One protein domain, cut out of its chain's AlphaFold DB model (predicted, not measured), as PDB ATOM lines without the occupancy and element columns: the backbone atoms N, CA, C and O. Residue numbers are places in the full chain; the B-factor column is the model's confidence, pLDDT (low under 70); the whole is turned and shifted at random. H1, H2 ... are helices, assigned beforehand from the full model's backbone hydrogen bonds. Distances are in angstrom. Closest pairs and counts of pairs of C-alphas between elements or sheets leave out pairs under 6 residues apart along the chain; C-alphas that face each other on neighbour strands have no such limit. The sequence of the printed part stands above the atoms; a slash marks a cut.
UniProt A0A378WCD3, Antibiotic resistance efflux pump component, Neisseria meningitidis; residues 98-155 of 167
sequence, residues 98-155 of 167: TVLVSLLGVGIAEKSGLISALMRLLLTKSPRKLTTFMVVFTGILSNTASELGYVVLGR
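Overview. This is residues 98 to 155 of the 167 residues of the protein "Antibiotic resistance efflux pump component" of Neisseria meningitidis (UniProt A0A378WCD3). Two helices, H2 and H3, fold back on each other as a hairpin, and the short helix H4 packs beside both, while H1 reaches out beyond one end of this body as an arm. Residues 98 to 105 of H1 stick out free. The printed part has 58 residues with four named helices, H1 to H4 in order along the chain, and no named strand; its class is all helix. It is only just compact, close to loose, with a radius of gyration of the C-alphas of 12.3 A, and spans 40 by 18 by 17 A, the arm adding to the length.

Arrangement. H1, residues 98 to 111, is close to but not clearly touching H2, residues 114 to 124; their closest C-alphas, of Ala 109 and Ile 115, are 6.2 A apart, at a steep tilt of 62 degrees. H2 touches H3, residues 131 to 145, as a helical hairpin at a shallow tilt of 9 degrees, opposite ways, with the closest C-alphas, of Met 119 and Thr 138, 6.4 A apart. H3 and H4, residues 148 to 153, form another helical hairpin at 18 degrees; their closest C-alphas, of Ser 142 and Gly 149, are 4.9 A apart. H2 and H4 only just touch, with 3 pairs of C-alphas within 8 A, the closest those of Ser 116 and Leu 148 at 6.8 A. H1 and H4 are apart. Every O i to N i+4 pair is within hydrogen-bond range in H1, H2 and H4, and 8 of 11 in H3.

Along the chain. H1 begins at C-alpha 98 (-2.283, -7.395, 16.059) and is 20.0 A long. H2 measures 15.2 A and H3 20.2 A. H4, 8.6 A, ends at C-alpha 153 (-16.724, -31.211, 5.653).

Size, cuts and confidence. The C-alphas of Leu 100 and Lys 129, the two farthest apart, are 39.7 A apart. The printed part has no cut and no long link. Mean pLDDT of the printed part is 80.7; residues 145 to 155 are under 70.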
ATOM      1  N   THR A  98      -2.350  -5.949  15.803       91.81
ATOM      2  CA  THR A  98      -2.283  -7.395  16.059       91.81
ATOM      3  C   THR A  98      -3.080  -8.191  15.033       91.81
ATOM      4  O   THR A  98      -2.582  -9.200  14.532       91.81
ATOM      5  N   VAL A  99      -4.272  -7.715  14.654       92.75
ATOM      6  CA  VAL A  99      -5.104  -8.378  13.645       92.75
ATOM      7  C   VAL A  99      -4.420  -8.359  12.281       92.75
ATOM      8  O   VAL A  99      -4.282  -9.422  11.683       92.75
ATOM      9  N   LEU A 100      -3.908  -7.217  11.810       93.00
ATOM     10  CA  LEU A 100      -3.238  -7.145  10.503       93.00
ATOM     11  C   LEU A 100      -2.024  -8.079  10.413       93.00
ATOM     12  O   LEU A 100      -1.881  -8.813   9.437       93.00
ATOM     13  N   VAL A 101      -1.180  -8.101  11.449       92.75
ATOM     14  CA  VAL A 101      -0.016  -9.000  11.498       92.75
ATOM     15  C   VAL A 101      -0.456 -10.467  11.540       92.75
ATOM     16  O   VAL A 101       0.113 -11.298  10.831       92.75
ATOM     17  N   SER A 102      -1.495 -10.795  12.312       91.56
ATOM     18  CA  SER A 102      -2.022 -12.163  12.375       91.56
ATOM     19  C   SER A 102      -2.614 -12.624  11.039       91.56
ATOM     20  O   SER A 102      -2.349 -13.748  10.612       91.56
ATOM     21  N   LEU A 103      -3.331 -11.745  10.330       91.75
ATOM     22  CA  LEU A 103      -3.931 -12.040   9.030       91.75
ATOM     23  C   LEU A 103      -2.875 -12.278   7.950       91.75
ATOM     24  O   LEU A 103      -3.093 -13.114   7.080       91.75
ATOM     25  N   LEU A 104      -1.713 -11.617   8.019       92.56
ATOM     26  CA  LEU A 104      -0.594 -11.922   7.121       92.56
ATOM     27  C   LEU A 104      -0.087 -13.359   7.320       92.56
ATOM     28  O   LEU A 104       0.099 -14.090   6.348       92.56
ATOM     29  N   GLY A 105       0.094 -13.785   8.574       90.69
ATOM     30  CA  GLY A 105       0.515 -15.153   8.893       90.69
ATOM     31  C   GLY A 105      -0.513 -16.202   8.461       90.69
ATOM     32  O   GLY A 105      -0.158 -17.189   7.812       90.69
ATOM     33  N   VAL A 106      -1.792 -15.961   8.764       88.88
ATOM     34  CA  VAL A 106      -2.901 -16.835   8.347       88.88
ATOM     35  C   VAL A 106      -3.001 -16.891   6.822       88.88
ATOM     36  O   VAL A 106      -3.084 -17.982   6.265       88.88
ATOM     37  N   GLY A 107      -2.877 -15.753   6.134       89.69
ATOM     38  CA  GLY A 107      -2.923 -15.678   4.675       89.69
ATOM     39  C   GLY A 107      -1.829 -16.506   3.995       89.69
ATOM     40  O   GLY A 107      -2.107 -17.205   3.022       89.69
ATOM     41  N   ILE A 108      -0.600 -16.512   4.524       92.69
ATOM     42  CA  ILE A 108       0.485 -17.368   4.006       92.69
ATOM     43  C   ILE A 108       0.175 -18.855   4.244       92.69
ATOM     44  O   ILE A 108       0.326 -19.681   3.336       92.69
ATOM     45  N   ALA A 109      -0.274 -19.213   5.450       89.56
ATOM     46  CA  ALA A 109      -0.630 -20.591   5.794       89.56
ATOM     47  C   ALA A 109      -1.797 -21.121   4.942       89.56
ATOM     48  O   ALA A 109      -1.845 -22.301   4.587       89.56
ATOM     49  N   GLU A 110      -2.725 -20.247   4.572       85.12
ATOM     50  CA  GLU A 110      -3.859 -20.587   3.729       85.12
ATOM     51  C   GLU A 110      -3.467 -20.707   2.252       85.12
ATOM     52  O   GLU A 110      -3.746 -21.731   1.626       85.12
ATOM     53  N   LYS A 111      -2.755 -19.719   1.692       87.19
ATOM     54  CA  LYS A 111      -2.351 -19.725   0.272       87.19
ATOM     55  C   LYS A 111      -1.356 -20.833  -0.068       87.19
ATOM     56  O   LYS A 111      -1.364 -21.318  -1.195       87.19
ATOM     57  N   SER A 112      -0.544 -21.273   0.892       91.19
ATOM     58  CA  SER A 112       0.320 -22.456   0.740       91.19
ATOM     59  C   SER A 112      -0.440 -23.788   0.811       91.19
ATOM     60  O   SER A 112       0.129 -24.840   0.528       91.19
ATOM     61  N   GLY A 113      -1.720 -23.773   1.198       87.19
ATOM     62  CA  GLY A 113      -2.532 -24.973   1.381       87.19
ATOM     63  C   GLY A 113      -2.213 -25.761   2.656       87.19
ATOM     64  O   GLY A 113      -2.749 -26.860   2.824       87.19
ATOM     65  N   LEU A 114      -1.385 -25.226   3.563       89.62
ATOM     66  CA  LEU A 114      -0.983 -25.891   4.808       89.62
ATOM     67  C   LEU A 114      -2.198 -26.239   5.676       89.62
ATOM     68  O   LEU A 114      -2.327 -27.375   6.136       89.62
ATOM     69  N   ILE A 115      -3.114 -25.284   5.851       87.94
ATOM     70  CA  ILE A 115      -4.334 -25.477   6.647       87.94
ATOM     71  C   ILE A 115      -5.219 -26.570   6.028       87.94
ATOM     72  O   ILE A 115      -5.628 -27.502   6.721       87.94
ATOM     73  N   SER A 116      -5.438 -26.531   4.711       83.25
ATOM     74  CA  SER A 116      -6.212 -27.544   3.975       83.25
ATOM     75  C   SER A 116      -5.605 -28.946   4.083       83.25
ATOM     76  O   SER A 116      -6.321 -29.927   4.310       83.25
ATOM     77  N   ALA A 117      -4.282 -29.056   3.940       88.56
ATOM     78  CA  ALA A 117      -3.565 -30.321   4.057       88.56
ATOM     79  C   ALA A 117      -3.653 -30.892   5.478       88.56
ATOM     80  O   ALA A 117      -3.919 -32.086   5.638       88.56
ATOM     81  N   LEU A 118      -3.501 -30.045   6.502       88.25
ATOM     82  CA  LEU A 118      -3.594 -30.438   7.907       88.25
ATOM     83  C   LEU A 118      -4.991 -30.966   8.253       88.25
ATOM     84  O   LEU A 118      -5.112 -32.053   8.816       88.25
ATOM     85  N   MET A 119      -6.050 -30.254   7.855       85.56
ATOM     86  CA  MET A 119      -7.432 -30.696   8.091       85.56
ATOM     87  C   MET A 119      -7.714 -32.039   7.404       85.56
ATOM     88  O   MET A 119      -8.272 -32.956   8.012       85.56
ATOM     89  N   ARG A 120      -7.261 -32.213   6.156       83.00
ATOM     90  CA  ARG A 120      -7.406 -33.483   5.428       83.00
ATOM     91  C   ARG A 120      -6.642 -34.624   6.099       83.00
ATOM     92  O   ARG A 120      -7.153 -35.745   6.158       83.00
ATOM     93  N   LEU A 121      -5.438 -34.356   6.597       86.94
ATOM     94  CA  LEU A 121      -4.617 -35.337   7.300       86.94
ATOM     95  C   LEU A 121      -5.293 -35.794   8.598       86.94
ATOM     96  O   LEU A 121      -5.397 -37.002   8.813       86.94
ATOM     97  N   LEU A 122      -5.806 -34.857   9.404       86.19
ATOM     98  CA  LEU A 122      -6.513 -35.144  10.660       86.19
ATOM     99  C   LEU A 122      -7.710 -36.075  10.441       86.19
ATOM    100  O   LEU A 122      -7.885 -37.040  11.181       86.19
ATOM    101  N   LEU A 123      -8.493 -35.845   9.386       84.81
ATOM    102  CA  LEU A 123      -9.654 -36.682   9.074       84.81
ATOM    103  C   LEU A 123      -9.266 -38.040   8.472       84.81
ATOM    104  O   LEU A 123      -9.851 -39.061   8.823       84.81
ATOM    105  N   THR A 124      -8.269 -38.077   7.583       84.44
ATOM    106  CA  THR A 124      -7.892 -39.306   6.855       84.44
ATOM    107  C   THR A 124      -7.091 -40.277   7.722       84.44
ATOM    108  O   THR A 124      -7.182 -41.491   7.540       84.44
ATOM    109  N   LYS A 125      -6.287 -39.767   8.661       87.31
ATOM    110  CA  LYS A 125      -5.467 -40.582   9.570       87.31
ATOM    111  C   LYS A 125      -6.185 -40.943  10.875       87.31
ATOM    112  O   LYS A 125      -5.617 -41.688  11.670       87.31
ATOM    113  N   SER A 126      -7.412 -40.464  11.097       85.50
ATOM    114  CA  SER A 126      -8.162 -40.764  12.320       85.50
ATOM    115  C   SER A 126      -8.701 -42.205  12.327       85.50
ATOM    116  O   SER A 126      -9.300 -42.648  11.341       85.50
ATOM    117  N   PRO A 127      -8.534 -42.965  13.428       85.44
ATOM    118  CA  PRO A 127      -9.098 -44.303  13.551       85.44
ATOM    119  C   PRO A 127     -10.632 -44.254  13.602       85.44
ATOM    120  O   PRO A 127     -11.219 -43.334  14.166       85.44
ATOM    121  N   ARG A 128     -11.299 -45.296  13.080       81.38
ATOM    122  CA  ARG A 128     -12.772 -45.362  12.918       81.38
ATOM    123  C   ARG A 128     -13.590 -45.036  14.177       81.38
ATOM    124  O   ARG A 128     -14.710 -44.557  14.059       81.38
ATOM    125  N   LYS A 129     -13.047 -45.292  15.373       86.62
ATOM    126  CA  LYS A 129     -13.709 -44.990  16.657       86.62
ATOM    127  C   LYS A 129     -13.679 -43.498  17.029       86.62
ATOM    128  O   LYS A 129     -14.531 -43.058  17.786       86.62
ATOM    129  N   LEU A 130     -12.716 -42.731  16.510       88.81
ATOM    130  CA  LEU A 130     -12.519 -41.307  16.819       88.81
ATOM    131  C   LEU A 130     -12.952 -40.380  15.678       88.81
ATOM    132  O   LEU A 130     -12.822 -39.166  15.802       88.81
ATOM    133  N   THR A 131     -13.474 -40.913  14.573       84.31
ATOM    134  CA  THR A 131     -13.833 -40.108  13.398       84.31
ATOM    135  C   THR A 131     -14.893 -39.054  13.720       84.31
ATOM    136  O   THR A 131     -14.723 -37.907  13.328       84.31
ATOM    137  N   THR A 132     -15.932 -39.388  14.495       86.06
ATOM    138  CA  THR A 132     -16.966 -38.418  14.903       86.06
ATOM    139  C   THR A 132     -16.388 -37.288  15.754       86.06
ATOM    140  O   THR A 132     -16.678 -36.121  15.508       86.06
ATOM    141  N   PHE A 133     -15.518 -37.623  16.711       88.31
ATOM    142  CA  PHE A 133     -14.825 -36.628  17.528       88.31
ATOM    143  C   PHE A 133     -13.915 -35.740  16.672       88.31
ATOM    144  O   PHE A 133     -13.968 -34.519  16.784       88.31
ATOM    145  N   MET A 134     -13.132 -36.338  15.769       86.81
ATOM    146  CA  MET A 134     -12.230 -35.588  14.896       86.81
ATOM    147  C   MET A 134     -12.975 -34.680  13.924       86.81
ATOM    148  O   MET A 134     -12.511 -33.579  13.683       86.81
ATOM    149  N   VAL A 135     -14.145 -35.072  13.420       84.88
ATOM    150  CA  VAL A 135     -14.981 -34.205  12.575       84.88
ATOM    151  C   VAL A 135     -15.406 -32.938  13.322       84.88
ATOM    152  O   VAL A 135     -15.252 -31.840  12.788       84.88
ATOM    153  N   VAL A 136     -15.876 -33.065  14.566       88.06
ATOM    154  CA  VAL A 136     -16.250 -31.906  15.395       88.06
ATOM    155  C   VAL A 136     -15.019 -31.068  15.747       88.06
ATOM    156  O   VAL A 136     -15.043 -29.849  15.604       88.06
ATOM    157  N   PHE A 137     -13.920 -31.711  16.147       86.19
ATOM    158  CA  PHE A 137     -12.670 -31.037  16.501       86.19
ATOM    159  C   PHE A 137     -12.070 -30.254  15.322       86.19
ATOM    160  O   PHE A 137     -11.739 -29.078  15.457       86.19
ATOM    161  N   THR A 138     -11.997 -30.871  14.143       84.81
ATOM    162  CA  THR A 138     -11.606 -30.221  12.885       84.81
ATOM    163  C   THR A 138     -12.564 -29.077  12.538       84.81
ATOM    164  O   THR A 138     -12.104 -28.026  12.098       84.81
ATOM    165  N   GLY A 139     -13.869 -29.222  12.794       83.88
ATOM    166  CA  GLY A 139     -14.850 -28.143  12.645       83.88
ATOM    167  C   GLY A 139     -14.551 -26.930  13.533       83.88
ATOM    168  O   GLY A 139     -14.554 -25.804  13.044       83.88
ATOM    169  N   ILE A 140     -14.199 -27.143  14.804       86.56
ATOM    170  CA  ILE A 140     -13.816 -26.059  15.724       86.56
ATOM    171  C   ILE A 140     -12.528 -25.371  15.250       86.56
ATOM    172  O   ILE A 140     -12.476 -24.143  15.181       86.56
ATOM    173  N   LEU A 141     -11.506 -26.143  14.860       84.44
ATOM    174  CA  LEU A 141     -10.256 -25.593  14.321       84.44
ATOM    175  C   LEU A 141     -10.460 -24.814  13.012       84.44
ATOM    176  O   LEU A 141      -9.683 -23.909  12.713       84.44
ATOM    177  N   SER A 142     -11.507 -25.133  12.243       78.75
ATOM    178  CA  SER A 142     -11.810 -24.451  10.982       78.75
ATOM    179  C   SER A 142     -12.286 -23.007  11.150       78.75
ATOM    180  O   SER A 142     -12.182 -22.242  10.195       78.75
ATOM    181  N   ASN A 143     -12.709 -22.593  12.353       82.19
ATOM    182  CA  ASN A 143     -13.011 -21.188  12.650       82.19
ATOM    183  C   ASN A 143     -11.797 -20.277  12.381       82.19
ATOM    184  O   ASN A 143     -11.940 -19.184  11.846       82.19
ATOM    185  N   THR A 144     -10.583 -20.761  12.658       72.00
ATOM    186  CA  THR A 144      -9.330 -20.047  12.355       72.00
ATOM    187  C   THR A 144      -9.058 -19.952  10.851       72.00
ATOM    188  O   THR A 144      -8.320 -19.080  10.405       72.00
ATOM    189  N   ALA A 145      -9.640 -20.856  10.065       63.81
ATOM    190  CA  ALA A 145      -9.430 -20.978   8.628       63.81
ATOM    191  C   ALA A 145     -10.519 -20.300   7.785       63.81
ATOM    192  O   ALA A 145     -10.420 -20.395   6.569       63.81
ATOM    193  N   SER A 146     -11.540 -19.706   8.431       58.88
ATOM    194  CA  SER A 146     -12.695 -18.905   7.964       58.88
ATOM    195  C   SER A 146     -13.498 -19.364   6.723       58.88
ATOM    196  O   SER A 146     -14.700 -19.126   6.672       58.88
ATOM    197  N   GLU A 147     -12.903 -20.056   5.750       59.38
ATOM    198  CA  GLU A 147     -13.499 -20.471   4.472       59.38
ATOM    199  C   GLU A 147     -13.356 -21.988   4.197       59.38
ATOM    200  O   GLU A 147     -14.163 -22.583   3.479       59.38
ATOM    201  N   LEU A 148     -12.381 -22.675   4.809       51.09
ATOM    202  CA  LEU A 148     -12.030 -24.063   4.451       51.09
ATOM    203  C   LEU A 148     -12.857 -25.159   5.148       51.09
ATOM    204  O   LEU A 148     -12.896 -26.298   4.669       51.09
ATOM    205  N   GLY A 149     -13.539 -24.843   6.254       51.34
ATOM    206  CA  GLY A 149     -14.346 -25.815   7.006       51.34
ATOM    207  C   GLY A 149     -15.477 -26.419   6.171       51.34
ATOM    208  O   GLY A 149     -15.666 -27.635   6.162       51.34
ATOM    209  N   TYR A 150     -16.169 -25.588   5.389       51.81
ATOM    210  CA  TYR A 150     -17.316 -26.007   4.578       51.81
ATOM    211  C   TYR A 150     -16.927 -26.867   3.369       51.81
ATOM    212  O   TYR A 150     -17.597 -27.860   3.078       51.81
ATOM    213  N   VAL A 151     -15.823 -26.537   2.690       53.03
ATOM    214  CA  VAL A 151     -15.389 -27.234   1.464       53.03
ATOM    215  C   VAL A 151     -14.926 -28.666   1.754       53.03
ATOM    216  O   VAL A 151     -15.132 -29.568   0.940       53.03
ATOM    217  N   VAL A 152     -14.330 -28.902   2.926       51.31
ATOM    218  CA  VAL A 152     -13.817 -30.226   3.306       51.31
ATOM    219  C   VAL A 152     -14.879 -31.066   4.023       51.31
ATOM    220  O   VAL A 152     -15.007 -32.254   3.723       51.31
ATOM    221  N   LEU A 153     -15.684 -30.476   4.917       54.41
ATOM    222  CA  LEU A 153     -16.724 -31.211   5.653       54.41
ATOM    223  C   LEU A 153     -17.931 -31.586   4.785       54.41
ATOM    224  O   LEU A 153     -18.507 -32.654   4.986       54.41
ATOM    225  N   GLY A 154     -18.271 -30.790   3.765       50.69
ATOM    226  CA  GLY A 154     -19.315 -31.154   2.797       50.69
ATOM    227  C   GLY A 154     -18.974 -32.403   1.973       50.69
ATOM    228  O   GLY A 154     -19.853 -33.022   1.376       50.69
ATOM    229  N   ARG A 155     -17.699 -32.809   1.960       45.28
ATOM    230  CA  ARG A 155     -17.180 -33.937   1.187       45.28
ATOM    231  C   ARG A 155     -16.669 -35.072   2.073       45.28
ATOM    232  O   ARG A 155     -15.743 -35.766   1.663       45.28
TER     233      ARG A 155